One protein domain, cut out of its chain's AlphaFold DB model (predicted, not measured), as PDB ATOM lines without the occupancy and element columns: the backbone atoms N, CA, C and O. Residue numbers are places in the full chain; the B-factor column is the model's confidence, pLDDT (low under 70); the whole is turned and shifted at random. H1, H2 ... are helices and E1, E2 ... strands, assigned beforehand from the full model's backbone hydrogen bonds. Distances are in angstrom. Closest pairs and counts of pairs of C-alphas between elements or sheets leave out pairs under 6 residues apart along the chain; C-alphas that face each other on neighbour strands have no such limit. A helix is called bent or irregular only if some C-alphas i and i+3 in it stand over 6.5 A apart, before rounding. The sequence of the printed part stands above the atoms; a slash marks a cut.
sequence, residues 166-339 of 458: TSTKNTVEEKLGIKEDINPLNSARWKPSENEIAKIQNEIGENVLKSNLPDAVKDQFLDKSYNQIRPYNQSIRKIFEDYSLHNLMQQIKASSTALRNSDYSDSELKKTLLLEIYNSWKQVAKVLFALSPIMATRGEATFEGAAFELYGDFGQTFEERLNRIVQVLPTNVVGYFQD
ATOM      1  N   THR A 166     164.003 189.446  93.190       97.56
ATOM      2  CA  THR A 166     163.127 189.718  94.341       97.56
ATOM      3  C   THR A 166     163.807 189.326  95.650       97.56
ATOM      4  O   THR A 166     163.874 190.123  96.586       97.56
ATOM      5  N   SER A 167     164.358 188.110  95.723       95.75
ATOM      6  CA  SER A 167     165.049 187.613  96.918       95.75
ATOM      7  C   SER A 167     166.270 188.468  97.270       95.75
ATOM      8  O   SER A 167     166.475 188.820  98.436       95.75
ATOM      9  N   THR A 168     167.060 188.855  96.267       94.69
ATOM     10  CA  THR A 168     168.265 189.664  96.478       94.69
ATOM     11  C   THR A 168     167.910 191.096  96.864       94.69
ATOM     12  O   THR A 168     168.504 191.626  97.800       94.69
ATOM     13  N   LYS A 169     166.901 191.707  96.230       94.88
ATOM     14  CA  LYS A 169     166.377 193.025  96.618       94.88
ATOM     15  C   LYS A 169     165.903 193.020  98.070       94.88
ATOM     16  O   LYS A 169     166.315 193.894  98.826       94.88
ATOM     17  N   ASN A 170     165.107 192.026  98.471       93.81
ATOM     18  CA  ASN A 170     164.633 191.899  99.852       93.81
ATOM     19  C   ASN A 170     165.806 191.729 100.830       93.81
ATOM     20  O   ASN A 170     165.828 192.364 101.877       93.81
ATOM     21  N   THR A 171     166.833 190.957 100.458       92.44
ATOM     22  CA  THR A 171     168.062 190.825 101.262       92.44
ATOM     23  C   THR A 171     168.767 192.173 101.444       92.44
ATOM     24  O   THR A 171     169.181 192.502 102.554       92.44
ATOM     25  N   VAL A 172     168.903 192.965 100.372       90.44
ATOM     26  CA  VAL A 172     169.494 194.311 100.441       90.44
ATOM     27  C   VAL A 172     168.645 195.213 101.338       90.44
ATOM     28  O   VAL A 172     169.194 195.935 102.161       90.44
ATOM     29  N   GLU A 173     167.320 195.180 101.200       89.94
ATOM     30  CA  GLU A 173     166.384 195.979 101.999       89.94
ATOM     31  C   GLU A 173     166.471 195.644 103.495       89.94
ATOM     32  O   GLU A 173     166.688 196.537 104.320       89.94
ATOM     33  N   GLU A 174     166.405 194.358 103.845       89.69
ATOM     34  CA  GLU A 174     166.533 193.862 105.218       89.69
ATOM     35  C   GLU A 174     167.885 194.238 105.836       89.69
ATOM     36  O   GLU A 174     167.950 194.750 106.960       89.69
ATOM     37  N   LYS A 175     168.979 194.027 105.094       86.69
ATOM     38  CA  LYS A 175     170.335 194.311 105.581       86.69
ATOM     39  C   LYS A 175     170.651 195.797 105.643       86.69
ATOM     40  O   LYS A 175     171.409 196.193 106.521       86.69
ATOM     41  N   LEU A 176     170.049 196.615 104.783       84.06
ATOM     42  CA  LEU A 176     170.117 198.072 104.877       84.06
ATOM     43  C   LEU A 176     169.361 198.577 106.118       84.06
ATOM     44  O   LEU A 176     169.778 199.556 106.732       84.06
ATOM     45  N   GLY A 177     168.287 197.894 106.530       81.06
ATOM     46  CA  GLY A 177     167.556 198.190 107.769       81.06
ATOM     47  C   GLY A 177     166.752 199.489 107.731       81.06
ATOM     48  O   GLY A 177     166.347 200.005 108.769       81.06
ATOM     49  N   ILE A 178     166.531 200.029 106.538       75.19
ATOM     50  CA  ILE A 178     165.767 201.250 106.314       75.19
ATOM     51  C   ILE A 178     164.308 200.852 106.075       75.19
ATOM     52  O   ILE A 178     163.973 200.321 105.021       75.19
ATOM     53  N   LYS A 179     163.449 201.079 107.075       62.59
ATOM     54  CA  LYS A 179     162.037 200.648 107.052       62.59
ATOM     55  C   LYS A 179     161.097 201.604 106.309       62.59
ATOM     56  O   LYS A 179     159.998 201.201 105.945       62.59
ATOM     57  N   GLU A 180     161.499 202.857 106.114       63.75
ATOM     58  CA  GLU A 180     160.679 203.880 105.455       63.75
ATOM     59  C   GLU A 180     161.048 204.031 103.970       63.75
ATOM     60  O   GLU A 180     162.158 203.698 103.537       63.75
ATOM     61  N   ASP A 181     160.112 204.531 103.154       70.00
ATOM     62  CA  ASP A 181     160.387 204.848 101.750       70.00
ATOM     63  C   ASP A 181     161.214 206.135 101.660       70.00
ATOM     64  O   ASP A 181     160.686 207.210 101.390       70.00
ATOM     65  N   ILE A 182     162.518 206.019 101.942       73.56
ATOM     66  CA  ILE A 182     163.456 207.139 101.851       73.56
ATOM     67  C   ILE A 182     163.399 207.721 100.455       73.56
ATOM     68  O   ILE A 182     163.743 207.057  99.471       73.56
ATOM     69  N   ASN A 183     163.026 208.991 100.400       85.00
ATOM     70  CA  ASN A 183     163.032 209.753  99.180       85.00
ATOM     71  C   ASN A 183     163.274 211.236  99.497       85.00
ATOM     72  O   ASN A 183     162.330 212.034  99.458       85.00
ATOM     73  N   PRO A 184     164.542 211.626  99.746       82.94
ATOM     74  CA  PRO A 184     164.899 213.006 100.082       82.94
ATOM     75  C   PRO A 184     164.472 214.016  99.007       82.94
ATOM     76  O   PRO A 184     164.370 215.218  99.254       82.94
ATOM     77  N   LEU A 185     164.196 213.534  97.794       87.31
ATOM     78  CA  LEU A 185     163.791 214.341  96.655       87.31
ATOM     79  C   LEU A 185     162.350 214.855  96.760       87.31
ATOM     80  O   LEU A 185     162.021 215.846  96.108       87.31
ATOM     81  N   ASN A 186     161.510 214.258  97.612       85.06
ATOM     82  CA  ASN A 186     160.154 214.757  97.880       85.06
ATOM     83  C   ASN A 186     160.182 216.139  98.543       85.06
ATOM     84  O   ASN A 186     159.354 217.005  98.253       85.06
ATOM     85  N   SER A 187     161.169 216.350  99.413       76.81
ATOM     86  CA  SER A 187     161.424 217.620 100.093       76.81
ATOM     87  C   SER A 187     162.212 218.604  99.217       76.81
ATOM     88  O   SER A 187     162.247 219.803  99.504       76.81
ATOM     89  N   ALA A 188     162.831 218.117  98.137       82.50
ATOM     90  CA  ALA A 188     163.678 218.908  97.260       82.50
ATOM     91  C   ALA A 188     162.874 219.752  96.263       82.50
ATOM     92  O   ALA A 188     161.833 219.359  95.723       82.50
ATOM     93  N   ARG A 189     163.397 220.949  95.991       83.44
ATOM     94  CA  ARG A 189     162.777 221.922  95.090       83.44
ATOM     95  C   ARG A 189     163.725 222.358  93.990       83.44
ATOM     96  O   ARG A 189     164.934 222.292  94.157       83.44
ATOM     97  N   TRP A 190     163.161 222.867  92.892       82.38
ATOM     98  CA  TRP A 190     163.912 223.394  91.741       82.38
ATOM     99  C   TRP A 190     164.971 224.428  92.159       82.38
ATOM    100  O   TRP A 190     166.094 224.417  91.664       82.38
ATOM    101  N   LYS A 191     164.623 225.327  93.083       75.75
ATOM    102  CA  LYS A 191     165.551 226.274  93.714       75.75
ATOM    103  C   LYS A 191     165.391 226.149  95.227       75.75
ATOM    104  O   LYS A 191     164.524 226.831  95.775       75.75
ATOM    105  N   PRO A 192     166.123 225.236  95.881       68.94
ATOM    106  CA  PRO A 192     165.944 225.008  97.301       68.94
ATOM    107  C   PRO A 192     166.548 226.173  98.094       68.94
ATOM    108  O   PRO A 192     167.626 226.671  97.772       68.94
ATOM    109  N   SER A 193     165.843 226.610  99.130       71.12
ATOM    110  CA  SER A 193     166.392 227.473 100.179       71.12
ATOM    111  C   SER A 193     167.377 226.701 101.064       71.12
ATOM    112  O   SER A 193     167.314 225.474 101.140       71.12
ATOM    113  N   GLU A 194     168.247 227.402 101.797       70.31
ATOM    114  CA  GLU A 194     169.171 226.778 102.765       70.31
ATOM    115  C   GLU A 194     168.432 225.888 103.778       70.31
ATOM    116  O   GLU A 194     168.866 224.778 104.072       70.31
ATOM    117  N   ASN A 195     167.250 226.319 104.229       72.50
ATOM    118  CA  ASN A 195     166.396 225.541 105.130       72.50
ATOM    119  C   ASN A 195     165.883 224.234 104.499       72.50
ATOM    120  O   ASN A 195     165.709 223.238 105.195       72.50
ATOM    121  N   GLU A 196     165.607 224.219 103.194       68.62
ATOM    122  CA  GLU A 196     165.176 223.008 102.482       68.62
ATOM    123  C   GLU A 196     166.352 222.056 102.247       68.62
ATOM    124  O   GLU A 196     166.187 220.845 102.389       68.62
ATOM    125  N   ILE A 197     167.549 222.590 101.988       69.44
ATOM    126  CA  ILE A 197     168.787 221.798 101.940       69.44
ATOM    127  C   ILE A 197     169.040 221.141 103.302       69.44
ATOM    128  O   ILE A 197     169.285 219.938 103.364       69.44
ATOM    129  N   ALA A 198     168.893 221.890 104.399       71.12
ATOM    130  CA  ALA A 198     169.032 221.352 105.750       71.12
ATOM    131  C   ALA A 198     168.005 220.242 106.050       71.12
ATOM    132  O   ALA A 198     168.343 219.246 106.686       71.12
ATOM    133  N   LYS A 199     166.765 220.355 105.550       76.31
ATOM    134  CA  LYS A 199     165.754 219.289 105.686       76.31
ATOM    135  C   LYS A 199     166.151 218.007 104.963       76.31
ATOM    136  O   LYS A 199     166.040 216.942 105.557       76.31
ATOM    137  N   ILE A 200     166.645 218.109 103.727       74.44
ATOM    138  CA  ILE A 200     167.153 216.957 102.965       74.44
ATOM    139  C   ILE A 200     168.294 216.277 103.730       74.44
ATOM    140  O   ILE A 200     168.328 215.055 103.851       74.44
ATOM    141  N   GLN A 201     169.213 217.071 104.280       71.19
ATOM    142  CA  GLN A 201     170.340 216.562 105.061       71.19
ATOM    143  C   GLN A 201     169.884 215.847 106.331       71.19
ATOM    144  O   GLN A 201     170.364 214.752 106.609       71.19
ATOM    145  N   ASN A 202     168.943 216.435 107.069       76.75
ATOM    146  CA  ASN A 202     168.387 215.826 108.274       76.75
ATOM    147  C   ASN A 202     167.637 214.531 107.950       76.75
ATOM    148  O   ASN A 202     167.822 213.545 108.650       76.75
ATOM    149  N   GLU A 203     166.855 214.499 106.868       78.50
ATOM    150  CA  GLU A 203     166.152 213.290 106.429       78.50
ATOM    151  C   GLU A 203     167.142 212.166 106.100       78.50
ATOM    152  O   GLU A 203     166.991 211.047 106.587       78.50
ATOM    153  N   ILE A 204     168.199 212.452 105.331       75.00
ATOM    154  CA  ILE A 204     169.250 211.464 105.040       75.00
ATOM    155  C   ILE A 204     169.955 211.040 106.338       75.00
ATOM    156  O   ILE A 204     170.164 209.849 106.561       75.00
ATOM    157  N   GLY A 205     170.285 211.994 107.213       73.06
ATOM    158  CA  GLY A 205     170.998 211.745 108.463       73.06
ATOM    159  C   GLY A 205     170.233 210.884 109.453       73.06
ATOM    160  O   GLY A 205     170.755 209.869 109.908       73.06
ATOM    161  N   GLU A 206     168.981 211.227 109.743       76.50
ATOM    162  CA  GLU A 206     168.128 210.423 110.616       76.50
ATOM    163  C   GLU A 206     167.988 208.992 110.107       76.50
ATOM    164  O   GLU A 206     168.041 208.038 110.887       76.50
ATOM    165  N   ASN A 207     167.835 208.840 108.797       74.56
ATOM    166  CA  ASN A 207     167.694 207.540 108.177       74.56
ATOM    167  C   ASN A 207     168.971 206.706 108.262       74.56
ATOM    168  O   ASN A 207     168.899 205.522 108.586       74.56
ATOM    169  N   VAL A 208     170.141 207.303 108.022       75.31
ATOM    170  CA  VAL A 208     171.409 206.581 108.173       75.31
ATOM    171  C   VAL A 208     171.650 206.190 109.627       75.31
ATOM    172  O   VAL A 208     172.005 205.039 109.886       75.31
ATOM    173  N   LEU A 209     171.379 207.079 110.583       75.69
ATOM    174  CA  LEU A 209     171.532 206.773 112.008       75.69
ATOM    175  C   LEU A 209     170.616 205.621 112.459       75.69
ATOM    176  O   LEU A 209     171.045 204.773 113.240       75.69
ATOM    177  N   LYS A 210     169.388 205.549 111.927       79.88
ATOM    178  CA  LYS A 210     168.412 204.478 112.204       79.88
ATOM    179  C   LYS A 210     168.641 203.195 111.385       79.88
ATOM    180  O   LYS A 210     168.016 202.180 111.680       79.88
ATOM    181  N   SER A 211     169.500 203.231 110.364       79.56
ATOM    182  CA  SER A 211     169.768 202.097 109.469       79.56
ATOM    183  C   SER A 211     170.672 201.035 110.105       79.56
ATOM    184  O   SER A 211     171.231 201.219 111.185       79.56
ATOM    185  N   ASN A 212     170.891 199.934 109.390       80.75
ATOM    186  CA  ASN A 212     171.857 198.903 109.768       80.75
ATOM    187  C   ASN A 212     173.269 199.161 109.219       80.75
ATOM    188  O   ASN A 212     174.138 198.305 109.402       80.75
ATOM    189  N   LEU A 213     173.506 200.318 108.581       77.25
ATOM    190  CA  LEU A 213     174.798 200.670 107.988       77.25
ATOM    191  C   LEU A 213     175.948 200.573 109.005       77.25
ATOM    192  O   LEU A 213     175.721 200.783 110.200       77.25
ATOM    193  N   PRO A 214     177.181 200.277 108.546       73.12
ATOM    194  CA  PRO A 214     178.342 200.168 109.426       73.12
ATOM    195  C   PRO A 214     178.524 201.406 110.310       73.12
ATOM    196  O   PRO A 214     178.330 202.526 109.837       73.12
ATOM    197  N   ASP A 215     178.969 201.227 111.556       71.19
ATOM    198  CA  ASP A 215     179.142 202.345 112.495       71.19
ATOM    199  C   ASP A 215     180.098 203.406 111.949       71.19
ATOM    200  O   ASP A 215     179.804 204.585 112.040       71.19
ATOM    201  N   ALA A 216     181.142 203.025 111.208       66.19
ATOM    202  CA  ALA A 216     182.020 203.995 110.549       66.19
ATOM    203  C   ALA A 216     181.310 204.886 109.502       66.19
ATOM    204  O   ALA A 216     181.807 205.968 109.193       66.19
ATOM    205  N   VAL A 217     180.181 204.440 108.934       67.69
ATOM    206  CA  VAL A 217     179.303 205.265 108.085       67.69
ATOM    207  C   VAL A 217     178.453 206.188 108.955       67.69
ATOM    208  O   VAL A 217     178.356 207.372 108.652       67.69
ATOM    209  N   LYS A 218     177.886 205.679 110.053       71.31
ATOM    210  CA  LYS A 218     177.066 206.461 110.996       71.31
ATOM    211  C   LYS A 218     177.874 207.518 111.753       71.31
ATOM    212  O   LYS A 218     177.409 208.640 111.908       71.31
ATOM    213  N   ASP A 219     179.100 207.209 112.152       66.94
ATOM    214  CA  ASP A 219     180.003 208.106 112.872       66.94
ATOM    215  C   ASP A 219     180.358 209.342 112.034       66.94
ATOM    216  O   ASP A 219     180.505 210.432 112.577       66.94
ATOM    217  N   GLN A 220     180.409 209.217 110.700       64.69
ATOM    218  CA  GLN A 220     180.595 210.368 109.802       64.69
ATOM    219  C   GLN A 220     179.395 211.326 109.796       64.69
ATOM    220  O   GLN A 220     179.557 212.497 109.461       64.69
ATOM    221  N   PHE A 221     178.199 210.860 110.173       63.66
ATOM    222  CA  PHE A 221     177.048 211.744 110.394       63.66
ATOM    223  C   PHE A 221     177.129 212.473 111.732       63.66
ATOM    224  O   PHE A 221     176.600 213.577 111.850       63.66
ATOM    225  N   LEU A 222     177.769 211.865 112.732       61.06
ATOM    226  CA  LEU A 222     177.886 212.423 114.078       61.06
ATOM    227  C   LEU A 222     179.065 213.395 114.210       61.06
ATOM    228  O   LEU A 222     178.969 214.351 114.978       61.06
ATOM    229  N   ASP A 223     180.143 213.199 113.447       59.16
ATOM    230  CA  ASP A 223     181.357 214.008 113.547       59.16
ATOM    231  C   ASP A 223     181.847 214.517 112.178       59.16
ATOM    232  O   ASP A 223     182.474 213.804 111.391       59.16
ATOM    233  N   LYS A 224     181.602 215.813 111.920       53.53
ATOM    234  CA  LYS A 224     182.045 216.530 110.708       53.53
ATOM    235  C   LYS A 224     183.573 216.696 110.610       53.53
ATOM    236  O   LYS A 224     184.058 217.136 109.570       53.53
ATOM    237  N   SER A 225     184.329 216.390 111.668       49.44
ATOM    238  CA  SER A 225     185.789 216.561 111.744       49.44
ATOM    239  C   SER A 225     186.581 215.244 111.701       49.44
ATOM    240  O   SER A 225     187.812 215.247 111.771       49.44
ATOM    241  N   TYR A 226     185.894 214.110 111.552       46.06
ATOM    242  CA  TYR A 226     186.474 212.792 111.774       46.06
ATOM    243  C   TYR A 226     187.176 212.207 110.539       46.06
ATOM    244  O   TYR A 226     186.560 211.945 109.503       46.06
ATOM    245  N   ASN A 227     188.484 211.945 110.645       52.16
ATOM    246  CA  ASN A 227     189.303 211.425 109.544       52.16
ATOM    247  C   ASN A 227     189.690 209.946 109.756       52.16
ATOM    248  O   ASN A 227     190.684 209.636 110.410       52.16
ATOM    249  N   GLN A 228     188.914 209.018 109.180       50.16
ATOM    250  CA  GLN A 228     189.130 207.566 109.294       50.16
ATOM    251  C   GLN A 228     189.330 206.879 107.932       50.16
ATOM    252  O   GLN A 228     188.428 206.233 107.395       50.16
ATOM    253  N   ILE A 229     190.515 206.996 107.335       51.19
ATOM    254  CA  ILE A 229     190.775 206.477 105.977       51.19
ATOM    255  C   ILE A 229     190.771 204.930 105.914       51.19
ATOM    256  O   ILE A 229     190.281 204.374 104.937       51.19
ATOM    257  N   ARG A 230     191.242 204.214 106.953       48.19
ATOM    258  CA  ARG A 230     191.421 202.739 106.925       48.19
ATOM    259  C   ARG A 230     190.175 201.880 107.249       48.19
ATOM    260  O   ARG A 230     189.931 200.943 106.495       48.19
ATOM    261  N   PRO A 231     189.368 202.158 108.292       52.16
ATOM    262  CA  PRO A 231     188.148 201.377 108.603       52.16
ATOM    263  C   PRO A 231     187.028 201.527 107.555       52.16
ATOM    264  O   PRO A 231     186.087 200.737 107.477       52.16
ATOM    265  N   TYR A 232     187.157 202.547 106.710       55.09
ATOM    266  CA  TYR A 232     186.207 202.933 105.679       55.09
ATOM    267  C   TYR A 232     186.089 201.935 104.520       55.09
ATOM    268  O   TYR A 232     184.976 201.526 104.189       55.09
ATOM    269  N   ASN A 233     187.213 201.491 103.942       60.50
ATOM    270  CA  ASN A 233     187.184 200.544 102.820       60.50
ATOM    271  C   ASN A 233     186.482 199.240 103.220       60.50
ATOM    272  O   ASN A 233     185.763 198.662 102.418       60.50
ATOM    273  N   GLN A 234     186.611 198.822 104.484       58.59
ATOM    274  CA  GLN A 234     185.915 197.654 105.033       58.59
ATOM    275  C   GLN A 234     184.401 197.880 105.210       58.59
ATOM    276  O   GLN A 234     183.619 196.941 105.102       58.59
ATOM    277  N   SER A 235     183.967 199.119 105.442       60.22
ATOM    278  CA  SER A 235     182.553 199.463 105.636       60.22
ATOM    279  C   SER A 235     181.785 199.529 104.316       60.22
ATOM    280  O   SER A 235     180.682 198.999 104.221       60.22
ATOM    281  N   ILE A 236     182.383 200.101 103.268       66.44
ATOM    282  CA  ILE A 236     181.815 200.025 101.913       66.44
ATOM    283  C   ILE A 236     181.840 198.575 101.413       66.44
ATOM    284  O   ILE A 236     180.859 198.118 100.827       66.44
ATOM    285  N   ARG A 237     182.894 197.816 101.758       64.88
ATOM    286  CA  ARG A 237     182.971 196.372 101.510       64.88
ATOM    287  C   ARG A 237     181.763 195.618 102.046       64.88
ATOM    288  O   ARG A 237     181.078 194.936 101.297       64.88
ATOM    289  N   LYS A 238     181.424 195.850 103.309       64.25
ATOM    290  CA  LYS A 238     180.240 195.277 103.951       64.25
ATOM    291  C   LYS A 238     178.929 195.591 103.210       64.25
ATOM    292  O   LYS A 238     178.054 194.741 103.131       64.25
ATOM    293  N   ILE A 239     178.775 196.770 102.613       65.06
ATOM    294  CA  ILE A 239     177.530 197.127 101.905       65.06
ATOM    295  C   ILE A 239     177.414 196.397 100.564       65.06
ATOM    296  O   ILE A 239     176.333 195.954 100.185       65.06
ATOM    297  N   PHE A 240     178.501 196.242  99.821       68.00
ATOM    298  CA  PHE A 240     178.413 195.581  98.522       68.00
ATOM    299  C   PHE A 240     178.460 194.052  98.602       68.00
ATOM    300  O   PHE A 240     177.709 193.395  97.877       68.00
ATOM    301  N   GLU A 241     179.307 193.517  99.480       69.12
ATOM    302  CA  GLU A 241     179.526 192.084  99.704       69.12
ATOM    303  C   GLU A 241     178.453 191.556 100.670       69.12
ATOM    304  O   GLU A 241     177.590 190.765 100.281       69.12
ATOM    305  N   ASP A 242     178.416 192.073 101.906       69.94
ATOM    306  CA  ASP A 242     177.508 191.534 102.920       69.94
ATOM    307  C   ASP A 242     176.059 191.912 102.637       69.94
ATOM    308  O   ASP A 242     175.192 191.118 102.989       69.94
ATOM    309  N   TYR A 243     175.742 193.065 102.028       76.88
ATOM    310  CA  TYR A 243     174.337 193.405 101.733       76.88
ATOM    311  C   TYR A 243     173.869 192.932 100.361       76.88
ATOM    312  O   TYR A 243     172.708 193.142 100.030       76.88
ATOM    313  N   SER A 244     174.718 192.259  99.581       84.25
ATOM    314  CA  SER A 244     174.384 191.758  98.241       84.25
ATOM    315  C   SER A 244     174.049 192.851  97.210       84.25
ATOM    316  O   SER A 244     173.402 192.552  96.204       84.25
ATOM    317  N   LEU A 245     174.483 194.105  97.405       86.25
ATOM    318  CA  LEU A 245     174.196 195.190  96.453       86.25
ATOM    319  C   LEU A 245     174.811 194.916  95.077       86.25
ATOM    320  O   LEU A 245     174.147 195.132  94.065       86.25
ATOM    321  N   HIS A 246     176.047 194.404  95.025       85.94
ATOM    322  CA  HIS A 246     176.679 194.048  93.753       85.94
ATOM    323  C   HIS A 246     175.843 193.002  93.003       85.94
ATOM    324  O   HIS A 246     175.520 193.181  91.829       85.94
ATOM    325  N   ASN A 247     175.407 191.956  93.709       88.94
ATOM    326  CA  ASN A 247     174.554 190.910  93.146       88.94
ATOM    327  C   ASN A 247     173.221 191.472  92.641       88.94
ATOM    328  O   ASN A 247     172.786 191.096  91.555       88.94
ATOM    329  N   LEU A 248     172.603 192.405  93.376       93.31
ATOM    330  CA  LEU A 248     171.386 193.080  92.923       93.31
ATOM    331  C   LEU A 248     171.630 193.834  91.610       93.31
ATOM    332  O   LEU A 248     170.849 193.694  90.674       93.31
ATOM    333  N   MET A 249     172.727 194.590  91.505       92.50
ATOM    334  CA  MET A 249     173.072 195.314  90.276       92.50
ATOM    335  C   MET A 249     173.285 194.368  89.086       92.50
ATOM    336  O   MET A 249     172.792 194.652  87.995       92.50
ATOM    337  N   GLN A 250     173.958 193.230  89.277       90.88
ATOM    338  CA  GLN A 250     174.141 192.239  88.208       90.88
ATOM    339  C   GLN A 250     172.824 191.562  87.810       90.88
ATOM    340  O   GLN A 250     172.545 191.380  86.624       90.88
ATOM    341  N   GLN A 251     171.964 191.248  88.780       94.56
ATOM    342  CA  GLN A 251     170.643 190.676  88.518       94.56
ATOM    343  C   GLN A 251     169.692 191.666  87.846       94.56
ATOM    344  O   GLN A 251     168.884 191.238  87.022       94.56
ATOM    345  N   ILE A 252     169.810 192.972  88.120       96.06
ATOM    346  CA  ILE A 252     169.110 194.014  87.358       96.06
ATOM    347  C   ILE A 252     169.512 193.924  85.885       96.06
ATOM    348  O   ILE A 252     168.628 193.881  85.031       96.06
ATOM    349  N   LYS A 253     170.813 193.849  85.568       93.88
ATOM    350  CA  LYS A 253     171.301 193.753  84.178       93.88
ATOM    351  C   LYS A 253     170.836 192.475  83.484       93.88
ATOM    352  O   LYS A 253     170.298 192.537  82.376       93.88
ATOM    353  N   ALA A 254     170.987 191.328  84.149       94.06
ATOM    354  CA  ALA A 254     170.566 190.032  83.620       94.06
ATOM    355  C   ALA A 254     169.049 189.991  83.370       94.06
ATOM    356  O   ALA A 254     168.616 189.633  82.277       94.06
ATOM    357  N   SER A 255     168.245 190.434  84.343       96.81
ATOM    358  CA  SER A 255     166.781 190.517  84.225       96.81
ATOM    359  C   SER A 255     166.342 191.490  83.136       96.81
ATOM    360  O   SER A 255     165.437 191.179  82.365       96.81
ATOM    361  N   SER A 256     166.995 192.651  83.043       96.25
ATOM    362  CA  SER A 256     166.704 193.669  82.028       96.25
ATOM    363  C   SER A 256     166.949 193.132  80.624       96.25
ATOM    364  O   SER A 256     166.076 193.224  79.763       96.25
ATOM    365  N   THR A 257     168.098 192.489  80.419       93.50
ATOM    366  CA  THR A 257     168.469 191.937  79.116       93.50
ATOM    367  C   THR A 257     167.600 190.739  78.734       93.50
ATOM    368  O   THR A 257     167.174 190.631  77.583       93.50
ATOM    369  N   ALA A 258     167.286 189.871  79.700       94.94
ATOM    370  CA  ALA A 258     166.360 188.760  79.511       94.94
ATOM    371  C   ALA A 258     164.978 189.258  79.080       94.94
ATOM    372  O   ALA A 258     164.455 188.833  78.053       94.94
ATOM    373  N   LEU A 259     164.418 190.218  79.820       96.19
ATOM    374  CA  LEU A 259     163.125 190.815  79.508       96.19
ATOM    375  C   LEU A 259     163.117 191.458  78.113       96.19
ATOM    376  O   LEU A 259     162.157 191.281  77.364       96.19
ATOM    377  N   ARG A 260     164.196 192.163  77.754       93.50
ATOM    378  CA  ARG A 260     164.373 192.803  76.445       93.50
ATOM    379  C   ARG A 260     164.356 191.812  75.282       93.50
ATOM    380  O   ARG A 260     163.871 192.152  74.204       93.50
ATOM    381  N   ASN A 261     164.894 190.612  75.485       92.50
ATOM    382  CA  ASN A 261     164.985 189.579  74.454       92.50
ATOM    383  C   ASN A 261     163.731 188.684  74.381       92.50
ATOM    384  O   ASN A 261     163.453 188.104  73.330       92.50
ATOM    385  N   SER A 262     162.941 188.614  75.454       92.56
ATOM    386  CA  SER A 262     161.752 187.762  75.578       92.56
ATOM    387  C   SER A 262     160.479 188.377  74.977       92.56
ATOM    388  O   SER A 262     159.463 188.565  75.648       92.56
ATOM    389  N   ASP A 263     160.514 188.705  73.684       88.12
ATOM    390  CA  ASP A 263     159.400 189.372  72.994       88.12
ATOM    391  C   ASP A 263     158.071 188.583  73.077       88.12
ATOM    392  O   ASP A 263     157.000 189.186  73.217       88.12
ATOM    393  N   TYR A 264     158.135 187.246  73.027       90.81
ATOM    394  CA  TYR A 264     156.973 186.350  72.951       90.81
ATOM    395  C   TYR A 264     156.536 185.754  74.292       90.81
ATOM    396  O   TYR A 264     155.544 185.035  74.328       90.81
ATOM    397  N   SER A 265     157.227 186.101  75.378       93.44
ATOM    398  CA  SER A 265     156.873 185.679  76.734       93.44
ATOM    399  C   SER A 265     155.518 186.206  77.207       93.44
ATOM    400  O   SER A 265     155.004 187.198  76.671       93.44
ATOM    401  N   ASP A 266     154.982 185.588  78.259       96.00
ATOM    402  CA  ASP A 266     153.725 185.982  78.903       96.00
ATOM    403  C   ASP A 266     153.691 187.474  79.299       96.00
ATOM    404  O   ASP A 266     154.661 188.041  79.811       96.00
ATOM    405  N   SER A 267     152.564 188.149  79.042       95.50
ATOM    406  CA  SER A 267     152.446 189.596  79.258       95.50
ATOM    407  C   SER A 267     152.477 189.989  80.732       95.50
ATOM    408  O   SER A 267     153.104 190.997  81.071       95.50
ATOM    409  N   GLU A 268     151.841 189.207  81.607       96.50
ATOM    410  CA  GLU A 268     151.810 189.494  83.045       96.50
ATOM    411  C   GLU A 268     153.167 189.216  83.688       96.50
ATOM    412  O   GLU A 268     153.633 189.998  84.519       96.50
ATOM    413  N   LEU A 269     153.865 188.169  83.243       97.69
ATOM    414  CA  LEU A 269     155.235 187.887  83.652       97.69
ATOM    415  C   LEU A 269     156.179 189.031  83.264       97.69
ATOM    416  O   LEU A 269     156.932 189.516  84.109       97.69
ATOM    417  N   LYS A 270     156.097 189.521  82.019       97.81
ATOM    418  CA  LYS A 270     156.893 190.672  81.553       97.81
ATOM    419  C   LYS A 270     156.629 191.924  82.387       97.81
ATOM    420  O   LYS A 270     157.569 192.619  82.772       97.81
ATOM    421  N   LYS A 271     155.360 192.204  82.693       97.62
ATOM    422  CA  LYS A 271     154.955 193.336  83.536       97.62
ATOM    423  C   LYS A 271     155.470 193.204  84.962       97.62
ATOM    424  O   LYS A 271     156.033 194.159  85.494       97.62
ATOM    425  N   THR A 272     155.322 192.027  85.556       98.06
ATOM    426  CA  THR A 272     155.783 191.747  86.920       98.06
ATOM    427  C   THR A 272     157.297 191.903  87.021       98.06
ATOM    428  O   THR A 272     157.784 192.605  87.906       98.06
ATOM    429  N   LEU A 273     158.044 191.339  86.066       98.44
ATOM    430  CA  LEU A 273     159.498 191.468  86.026       98.44
ATOM    431  C   LEU A 273     159.949 192.917  85.819       98.44
ATOM    432  O   LEU A 273     160.859 193.368  86.508       98.44
ATOM    433  N   LEU A 274     159.300 193.674  84.930       98.31
ATOM    434  CA  LEU A 274     159.633 195.086  84.732       98.31
ATOM    435  C   LEU A 274     159.421 195.916  86.007       98.31
ATOM    436  O   LEU A 274     160.271 196.732  86.366       98.31
ATOM    437  N   LEU A 275     158.299 195.711  86.701       97.75
ATOM    438  CA  LEU A 275     158.027 196.393  87.966       97.75
ATOM    439  C   LEU A 275     159.066 196.034  89.030       97.75
ATOM    440  O   LEU A 275     159.497 196.905  89.786       97.75
ATOM    441  N   GLU A 276     159.501 194.779  89.081       98.12
ATOM    442  CA  GLU A 276     160.527 194.340  90.021       98.12
ATOM    443  C   GLU A 276     161.915 194.919  89.686       98.12
ATOM    444  O   GLU A 276     162.645 195.341  90.588       98.12
ATOM    445  N   ILE A 277     162.248 195.062  88.399       98.38
ATOM    446  CA  ILE A 277     163.446 195.786  87.945       98.38
ATOM    447  C   ILE A 277     163.400 197.246  88.423       98.38
ATOM    448  O   ILE A 277     164.371 197.725  89.010       98.38
ATOM    449  N   TYR A 278     162.275 197.950  88.257       97.62
ATOM    450  CA  TYR A 278     162.152 199.333  88.738       97.62
ATOM    451  C   TYR A 278     162.196 199.450  90.266       97.62
ATOM    452  O   TYR A 278     162.789 200.394  90.794       97.62
ATOM    453  N   ASN A 279     161.621 198.491  90.996       96.00
ATOM    454  CA  ASN A 279     161.768 198.430  92.452       96.00
ATOM    455  C   ASN A 279     163.229 198.217  92.863       96.00
ATOM    456  O   ASN A 279     163.695 198.821  93.827       96.00
ATOM    457  N   SER A 280     163.971 197.422  92.099       96.81
ATOM    458  CA  SER A 280     165.398 197.199  92.321       96.81
ATOM    459  C   SER A 280     166.227 198.451  92.010       96.81
ATOM    460  O   SER A 280     167.122 198.788  92.779       96.81
ATOM    461  N   TRP A 281     165.882 199.223  90.969       96.81
ATOM    462  CA  TRP A 281     166.479 200.548  90.722       96.81
ATOM    463  C   TRP A 281     166.239 201.504  91.892       96.81
ATOM    464  O   TRP A 281     167.159 202.189  92.336       96.81
ATOM    465  N   LYS A 282     165.013 201.527  92.435       93.81
ATOM    466  CA  LYS A 282     164.692 202.296  93.644       93.81
ATOM    467  C   LYS A 282     165.552 201.849  94.829       93.81
ATOM    468  O   LYS A 282     166.062 202.701  95.550       93.81
ATOM    469  N   GLN A 283     165.749 200.545  95.018       93.06
ATOM    470  CA  GLN A 283     166.582 200.036  96.107       93.06
ATOM    471  C   GLN A 283     168.051 200.453  95.955       93.06
ATOM    472  O   GLN A 283     168.668 200.879  96.931       93.06
ATOM    473  N   VAL A 284     168.594 200.425  94.734       93.19
ATOM    474  CA  VAL A 284     169.934 200.962  94.443       93.19
ATOM    475  C   VAL A 284     169.997 202.460  94.767       93.19
ATOM    476  O   VAL A 284     170.909 202.887  95.471       93.19
ATOM    477  N   ALA A 285     169.006 203.252  94.341       92.44
ATOM    478  CA  ALA A 285     168.930 204.679  94.671       92.44
ATOM    479  C   ALA A 285     168.923 204.931  96.189       92.44
ATOM    480  O   ALA A 285     169.658 205.797  96.656       92.44
ATOM    481  N   LYS A 286     168.173 204.144  96.975       88.69
ATOM    482  CA  LYS A 286     168.157 204.247  98.449       88.69
ATOM    483  C   LYS A 286     169.538 204.044  99.062       88.69
ATOM    484  O   LYS A 286     169.943 204.825  99.922       88.69
ATOM    485  N   VAL A 287     170.272 203.030  98.603       87.00
ATOM    486  CA  VAL A 287     171.643 202.799  99.073       87.00
ATOM    487  C   VAL A 287     172.546 203.975  98.694       87.00
ATOM    488  O   VAL A 287     173.296 204.463  99.536       87.00
ATOM    489  N   LEU A 288     172.431 204.499  97.473       87.81
ATOM    490  CA  LEU A 288     173.224 205.649  97.032       87.81
ATOM    491  C   LEU A 288     172.885 206.943  97.787       87.81
ATOM    492  O   LEU A 288     173.797 207.707  98.105       87.81
ATOM    493  N   PHE A 289     171.619 207.181  98.141       86.50
ATOM    494  CA  PHE A 289     171.245 208.298  99.015       86.50
ATOM    495  C   PHE A 289     171.924 208.178 100.377       86.50
ATOM    496  O   PHE A 289     172.515 209.144 100.858       86.50
ATOM    497  N   ALA A 290     171.920 206.980 100.959       80.12
ATOM    498  CA  ALA A 290     172.573 206.732 102.236       80.12
ATOM    499  C   ALA A 290     174.108 206.885 102.167       80.12
ATOM    500  O   ALA A 290     174.734 207.323 103.129       80.12
ATOM    501  N   LEU A 291     174.713 206.594 101.010       79.62
ATOM    502  CA  LEU A 291     176.143 206.789 100.743       79.62
ATOM    503  C   LEU A 291     176.511 208.218 100.303       79.62
ATOM    504  O   LEU A 291     177.695 208.545 100.215       79.62
ATOM    505  N   SER A 292     175.539 209.093 100.023       82.06
ATOM    506  CA  SER A 292     175.803 210.416  99.432       82.06
ATOM    507  C   SER A 292     176.707 211.318 100.284       82.06
ATOM    508  O   SER A 292     177.603 211.943  99.716       82.06
ATOM    509  N   PRO A 293     176.568 211.376 101.622       75.25
ATOM    510  CA  PRO A 293     177.472 212.155 102.478       75.25
ATOM    511  C   PRO A 293     178.920 211.684 102.420       75.25
ATOM    512  O   PRO A 293     179.841 212.492 102.383       75.25
ATOM    513  N   ILE A 294     179.130 210.376 102.324       74.38
ATOM    514  CA  ILE A 294     180.465 209.804 102.181       74.38
ATOM    515  C   ILE A 294     181.101 210.267 100.868       74.38
ATOM    516  O   ILE A 294     182.236 210.754 100.856       74.38
ATOM    517  N   MET A 295     180.350 210.143  99.768       79.19
ATOM    518  CA  MET A 295     180.786 210.608  98.453       79.19
ATOM    519  C   MET A 295     181.072 212.115  98.480       79.19
ATOM    520  O   MET A 295     182.072 212.558  97.920       79.19
ATOM    521  N   ALA A 296     180.266 212.903  99.200       78.50
ATOM    522  CA  ALA A 296     180.510 214.330  99.384       78.50
ATOM    523  C   ALA A 296     181.819 214.606 100.148       78.50
ATOM    524  O   ALA A 296     182.564 215.514  99.797       78.50
ATOM    525  N   THR A 297     182.178 213.821 101.155       74.25
ATOM    526  CA  THR A 297     183.430 214.061 101.889       74.25
ATOM    527  C   THR A 297     184.668 213.726 101.054       74.25
ATOM    528  O   THR A 297     185.642 214.477 101.082       74.25
ATOM    529  N   ARG A 298     184.651 212.611 100.311       72.56
ATOM    530  CA  ARG A 298     185.875 212.027  99.723       72.56
ATOM    531  C   ARG A 298     185.991 212.128  98.206       72.56
ATOM    532  O   ARG A 298     187.086 211.968  97.688       72.56
ATOM    533  N   GLY A 299     184.892 212.380  97.503       74.88
ATOM    534  CA  GLY A 299     184.854 212.373  96.040       74.88
ATOM    535  C   GLY A 299     184.722 210.983  95.410       74.88
ATOM    536  O   GLY A 299     184.458 210.904  94.215       74.88
ATOM    537  N   GLU A 300     184.836 209.899  96.186       74.69
ATOM    538  CA  GLU A 300     184.716 208.525  95.689       74.69
ATOM    539  C   GLU A 300     184.193 207.529  96.743       74.69
ATOM    540  O   GLU A 300     184.371 207.701  97.956       74.69
ATOM    541  N   ALA A 301     183.579 206.445  96.267       69.19
ATOM    542  CA  ALA A 301     183.247 205.240  97.018       69.19
ATOM    543  C   ALA A 301     183.530 204.000  96.149       69.19
ATOM    544  O   ALA A 301     182.852 203.766  95.151       69.19
ATOM    545  N   THR A 302     184.534 203.201  96.521       61.59
ATOM    546  CA  THR A 302     185.041 202.071  95.716       61.59
ATOM    547  C   THR A 302     184.814 200.713  96.385       61.59
ATOM    548  O   THR A 302     184.990 200.593  97.599       61.59
ATOM    549  N   PHE A 303     184.524 199.674  95.597       57.59
ATOM    550  CA  PHE A 303     184.393 198.280  96.030       57.59
ATOM    551  C   PHE A 303     184.541 197.265  94.875       57.59
ATOM    552  O   PHE A 303     183.858 197.413  93.874       57.59
ATOM    553  N   GLU A 304     185.362 196.210  95.030       47.28
ATOM    554  CA  GLU A 304     185.544 195.071  94.085       47.28
ATOM    555  C   GLU A 304     185.384 195.417  92.586       47.28
ATOM    556  O   GLU A 304     184.639 194.785  91.839       47.28
ATOM    557  N   GLY A 305     186.084 196.462  92.130       48.16
ATOM    558  CA  GLY A 305     186.064 196.901  90.728       48.16
ATOM    559  C   GLY A 305     184.857 197.756  90.314       48.16
ATOM    560  O   GLY A 305     184.845 198.274  89.201       48.16
ATOM    561  N   ALA A 306     183.875 197.959  91.194       58.06
ATOM    562  CA  ALA A 306     182.853 198.994  91.089       58.06
ATOM    563  C   ALA A 306     183.293 200.247  91.861       58.06
ATOM    564  O   ALA A 306     183.596 200.195  93.051       58.06
ATOM    565  N   ALA A 307     183.313 201.395  91.196       64.19
ATOM    566  CA  ALA A 307     183.635 202.674  91.811       64.19
ATOM    567  C   ALA A 307     182.531 203.683  91.495       64.19
ATOM    568  O   ALA A 307     182.091 203.805  90.351       64.19
ATOM    569  N   PHE A 308     182.069 204.386  92.523       74.06
ATOM    570  CA  PHE A 308     181.264 205.589  92.388       74.06
ATOM    571  C   PHE A 308     182.186 206.777  92.609       74.06
ATOM    572  O   PHE A 308     182.600 207.039  93.732       74.06
ATOM    573  N   GLU A 309     182.520 207.477  91.536       77.19
ATOM    574  CA  GLU A 309     183.439 208.611  91.558       77.19
ATOM    575  C   GLU A 309     182.703 209.874  91.116       77.19
ATOM    576  O   GLU A 309     181.872 209.851  90.201       77.19
ATOM    577  N   LEU A 310     182.996 210.994  91.773       80.69
ATOM    578  CA  LEU A 310     182.486 212.293  91.361       80.69
ATOM    579  C   LEU A 310     183.310 212.805  90.185       80.69
ATOM    580  O   LEU A 310     184.458 213.214  90.342       80.69
ATOM    581  N   TYR A 311     182.694 212.837  89.008       78.81
ATOM    582  CA  TYR A 311     183.293 213.422  87.817       78.81
ATOM    583  C   TYR A 311     182.618 214.748  87.456       78.81
ATOM    584  O   TYR A 311     181.450 214.776  87.066       78.81
ATOM    585  N   GLY A 312     183.356 215.853  87.579       79.69
ATOM    586  CA  GLY A 312     182.887 217.204  87.261       79.69
ATOM    587  C   GLY A 312     182.844 218.140  88.469       79.69
ATOM    588  O   GLY A 312     183.393 217.849  89.529       79.69
ATOM    589  N   ASP A 313     182.202 219.297  88.299       82.56
ATOM    590  CA  ASP A 313     182.054 220.276  89.375       82.56
ATOM    591  C   ASP A 313     180.850 219.934  90.259       82.56
ATOM    592  O   ASP A 313     179.691 220.120  89.877       82.56
ATOM    593  N   PHE A 314     181.132 219.476  91.474       83.38
ATOM    594  CA  PHE A 314     180.133 219.283  92.522       83.38
ATOM    595  C   PHE A 314     180.218 220.361  93.613       83.38
ATOM    596  O   PHE A 314     179.647 220.192  94.682       83.38
ATOM    597  N   GLY A 315     180.879 221.487  93.359       83.62
ATOM    598  CA  GLY A 315     180.981 222.563  94.331       83.62
ATOM    599  C   GLY A 315     182.111 222.392  95.343       83.62
ATOM    600  O   GLY A 315     182.803 221.367  95.413       83.62
ATOM    601  N   GLN A 316     182.307 223.452  96.123       81.12
ATOM    602  CA  GLN A 316     183.471 223.597  97.005       81.12
ATOM    603  C   GLN A 316     183.173 223.204  98.452       81.12
ATOM    604  O   GLN A 316     184.076 222.778  99.171       81.12
ATOM    605  N   THR A 317     181.913 223.316  98.878       79.69
ATOM    606  CA  THR A 317     181.491 222.949 100.233       79.69
ATOM    607  C   THR A 317     180.897 221.548 100.266       79.69
ATOM    608  O   THR A 317     180.390 221.035  99.265       79.69
ATOM    609  N   PHE A 318     180.943 220.920 101.440       77.31
ATOM    610  CA  PHE A 318     180.309 219.626 101.669       77.31
ATOM    611  C   PHE A 318     178.806 219.680 101.358       77.31
ATOM    612  O   PHE A 318     178.272 218.793 100.697       77.31
ATOM    613  N   GLU A 319     178.132 220.745 101.792       73.88
ATOM    614  CA  GLU A 319     176.694 220.940 101.636       73.88
ATOM    615  C   GLU A 319     176.289 221.074 100.163       73.88
ATOM    616  O   GLU A 319     175.322 220.445  99.725       73.88
ATOM    617  N   GLU A 320     177.043 221.860  99.388       77.94
ATOM    618  CA  GLU A 320     176.821 222.023  97.951       77.94
ATOM    619  C   GLU A 320     177.012 220.692  97.217       77.94
ATOM    620  O   GLU A 320     176.176 220.297  96.396       77.94
ATOM    621  N   ARG A 321     178.070 219.965  97.581       84.12
ATOM    622  CA  ARG A 321     178.422 218.676  96.992       84.12
ATOM    623  C   ARG A 321     177.396 217.602  97.284       84.12
ATOM    624  O   ARG A 321     176.927 216.954  96.354       84.12
ATOM    625  N   LEU A 322     176.984 217.459  98.538       80.94
ATOM    626  CA  LEU A 322     175.943 216.519  98.938       80.94
ATOM    627  C   LEU A 322     174.631 216.777  98.188       80.94
ATOM    628  O   LEU A 322     174.038 215.844  97.649       80.94
ATOM    629  N   ASN A 323     174.203 218.039  98.102       80.50
ATOM    630  CA  ASN A 323     172.982 218.398  97.387       80.50
ATOM    631  C   ASN A 323     173.079 218.045  95.893       80.50
ATOM    632  O   ASN A 323     172.179 217.406  95.353       80.50
ATOM    633  N   ARG A 324     174.191 218.396  95.231       85.94
ATOM    634  CA  ARG A 324     174.408 218.055  93.815       85.94
ATOM    635  C   ARG A 324     174.452 216.542  93.590       85.94
ATOM    636  O   ARG A 324     173.840 216.077  92.637       85.94
ATOM    637  N   ILE A 325     175.102 215.777  94.472       86.81
ATOM    638  CA  ILE A 325     175.130 214.306  94.414       86.81
ATOM    639  C   ILE A 325     173.709 213.752  94.453       86.81
ATOM    640  O   ILE A 325     173.295 213.078  93.516       86.81
ATOM    641  N   VAL A 326     172.941 214.083  95.495       87.31
ATOM    642  CA  VAL A 326     171.568 213.585  95.680       87.31
ATOM    643  C   VAL A 326     170.697 213.909  94.464       87.31
ATOM    644  O   VAL A 326     169.931 213.060  94.013       87.31
ATOM    645  N   GLN A 327     170.860 215.103  93.890       87.62
ATOM    646  CA  GLN A 327     170.110 215.542  92.717       87.62
ATOM    647  C   GLN A 327     170.467 214.814  91.416       87.62
ATOM    648  O   GLN A 327     169.623 214.772  90.531       87.62
ATOM    649  N   VAL A 328     171.667 214.251  91.252       89.69
ATOM    650  CA  VAL A 328     172.026 213.527  90.013       89.69
ATOM    651  C   VAL A 328     171.793 212.019  90.107       89.69
ATOM    652  O   VAL A 328     171.815 211.328  89.087       89.69
ATOM    653  N   LEU A 329     171.545 211.490  91.309       91.25
ATOM    654  CA  LEU A 329     171.410 210.049  91.531       91.25
ATOM    655  C   LEU A 329     170.313 209.376  90.692       91.25
ATOM    656  O   LEU A 329     170.624 208.341  90.101       91.25
ATOM    657  N   PRO A 330     169.083 209.915  90.555       94.44
ATOM    658  CA  PRO A 330     168.068 209.293  89.702       94.44
ATOM    659  C   PRO A 330     168.517 209.151  88.245       94.44
ATOM    660  O   PRO A 330     168.360 208.088  87.640       94.44
ATOM    661  N   THR A 331     169.147 210.195  87.702       94.00
ATOM    662  CA  THR A 331     169.731 210.186  86.356       94.00
ATOM    663  C   THR A 331     170.838 209.136  86.230       94.00
ATOM    664  O   THR A 331     170.846 208.383  85.255       94.00
ATOM    665  N   ASN A 332     171.723 209.014  87.225       92.56
ATOM    666  CA  ASN A 332     172.804 208.023  87.214       92.56
ATOM    667  C   ASN A 332     172.282 206.584  87.304       92.56
ATOM    668  O   ASN A 332     172.734 205.726  86.550       92.56
ATOM    669  N   VAL A 333     171.305 206.313  88.176       95.31
ATOM    670  CA  VAL A 333     170.696 204.979  88.324       95.31
ATOM    671  C   VAL A 333     170.064 204.525  87.014       95.31
ATOM    672  O   VAL A 333     170.332 203.417  86.558       95.31
ATOM    673  N   VAL A 334     169.278 205.386  86.365       97.06
ATOM    674  CA  VAL A 334     168.712 205.074  85.046       97.06
ATOM    675  C   VAL A 334     169.826 204.913  84.010       97.06
ATOM    676  O   VAL A 334     169.793 203.979  83.212       97.06
ATOM    677  N   GLY A 335     170.843 205.777  84.058       93.56
ATOM    678  CA  GLY A 335     172.023 205.718  83.200       93.56
ATOM    679  C   GLY A 335     172.751 204.373  83.243       93.56
ATOM    680  O   GLY A 335     173.140 203.881  82.188       93.56
ATOM    681  N   TYR A 336     172.870 203.750  84.421       92.00
ATOM    682  CA  TYR A 336     173.552 202.463  84.594       92.00
ATOM    683  C   TYR A 336     172.861 201.277  83.914       92.00
ATOM    684  O   TYR A 336     173.543 200.314  83.571       92.00
ATOM    685  N   PHE A 337     171.534 201.316  83.762       95.12
ATOM    686  CA  PHE A 337     170.742 200.134  83.388       95.12
ATOM    687  C   PHE A 337     169.895 200.316  82.125       95.12
ATOM    688  O   PHE A 337     169.365 199.344  81.587       95.12
ATOM    689  N   GLN A 338     169.735 201.548  81.634       94.94
ATOM    690  CA  GLN A 338     168.856 201.841  80.498       94.94
ATOM    691  C   GLN A 338     169.215 201.076  79.219       94.94
ATOM    692  O   GLN A 338     168.319 200.759  78.440       94.94
ATOM    693  N   ASP A 339     170.501 200.815  78.972       91.75
ATOM    694  CA  ASP A 339     170.968 200.157  77.747       91.75
ATOM    695  C   ASP A 339     170.668 198.661  77.766       91.75
ATOM    696  O   ASP A 339     170.327 198.096  76.728       91.75
TER     697      ASP A 339
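This is residues 166 to 339 of the 458 residues of an uncharacterized protein of Bacteroidetes bacterium GWF2_35_48 (UniProt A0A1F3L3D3). The long helix H6 is the core of an up-and-down bundle with H1, H5 and H7, each running against the one before it. Around the end of H6, H2, H3, H4 and the E1-E2 hairpin make a broader head; at the other end residues 263 to 268 stick out. The 174 printed residues, mostly helix, run H1 H2 H3 H4 H5 H6 E1 E2 H7, with E1 and E2 antiparallel. The whole is compact, radius of gyration of the C-alphas 16.8 A, spanning 56 by 37 by 31 A.

Start at the hairpin of E1, residues 300 to 303, and E2, residues 306 to 309, where N 301 and O 308 are within hydrogen-bond range, 2.8 A. H4, residues 229 to 242, has C-alpha 237 at 6.0 A from C-alpha 303, their closest. The hub H6, residues 267 to 298, touches H7, residues 318 to 339, closest C-alphas 296 and 322, 5.1 A. H5, residues 245 to 261, and H6 form a helical hairpin, in which H6 touches H5 with residues 270 to 284 alone, closest C-alphas 252 and 277, 6.0 A. H1, residues 166 to 176, touches residues 276 to 287 of H6, closest C-alphas 169 and 280, 6.1 A. H2, residues 194 to 210, is about perpendicular to H6, 75 degrees, and touches it, closest C-alphas 208 and 290, 6.1 A. H3, residues 215 to 222, touches H4, closest C-alphas 216 and 232, 6.5 A. O i to N i+4 pairs are within range throughout H1, H2 and H5, but 2 of 4 in H3, 8 of 10 in H4, 26 of 28 in H6, 14 of 18 in H7.

Find C-alpha 166 at (163.127, 189.718, 94.341), where H1 begins. H6 spans 45.2 A and H7 32.2 A, ending at C-alpha 339, (170.968, 200.157, 77.747). Both are irregular: C-alphas 290 and 293 are 7.3 A apart, 336 and 339 7.7 A.

The printed part has no cut; C-alphas 225 and 264, the farthest apart, are 57.0 A apart. The link from H1 to H2 is long, 17 residues. Mean pLDDT of the printed part is 80.3, with 38 residues under 70, among them 219 to 242.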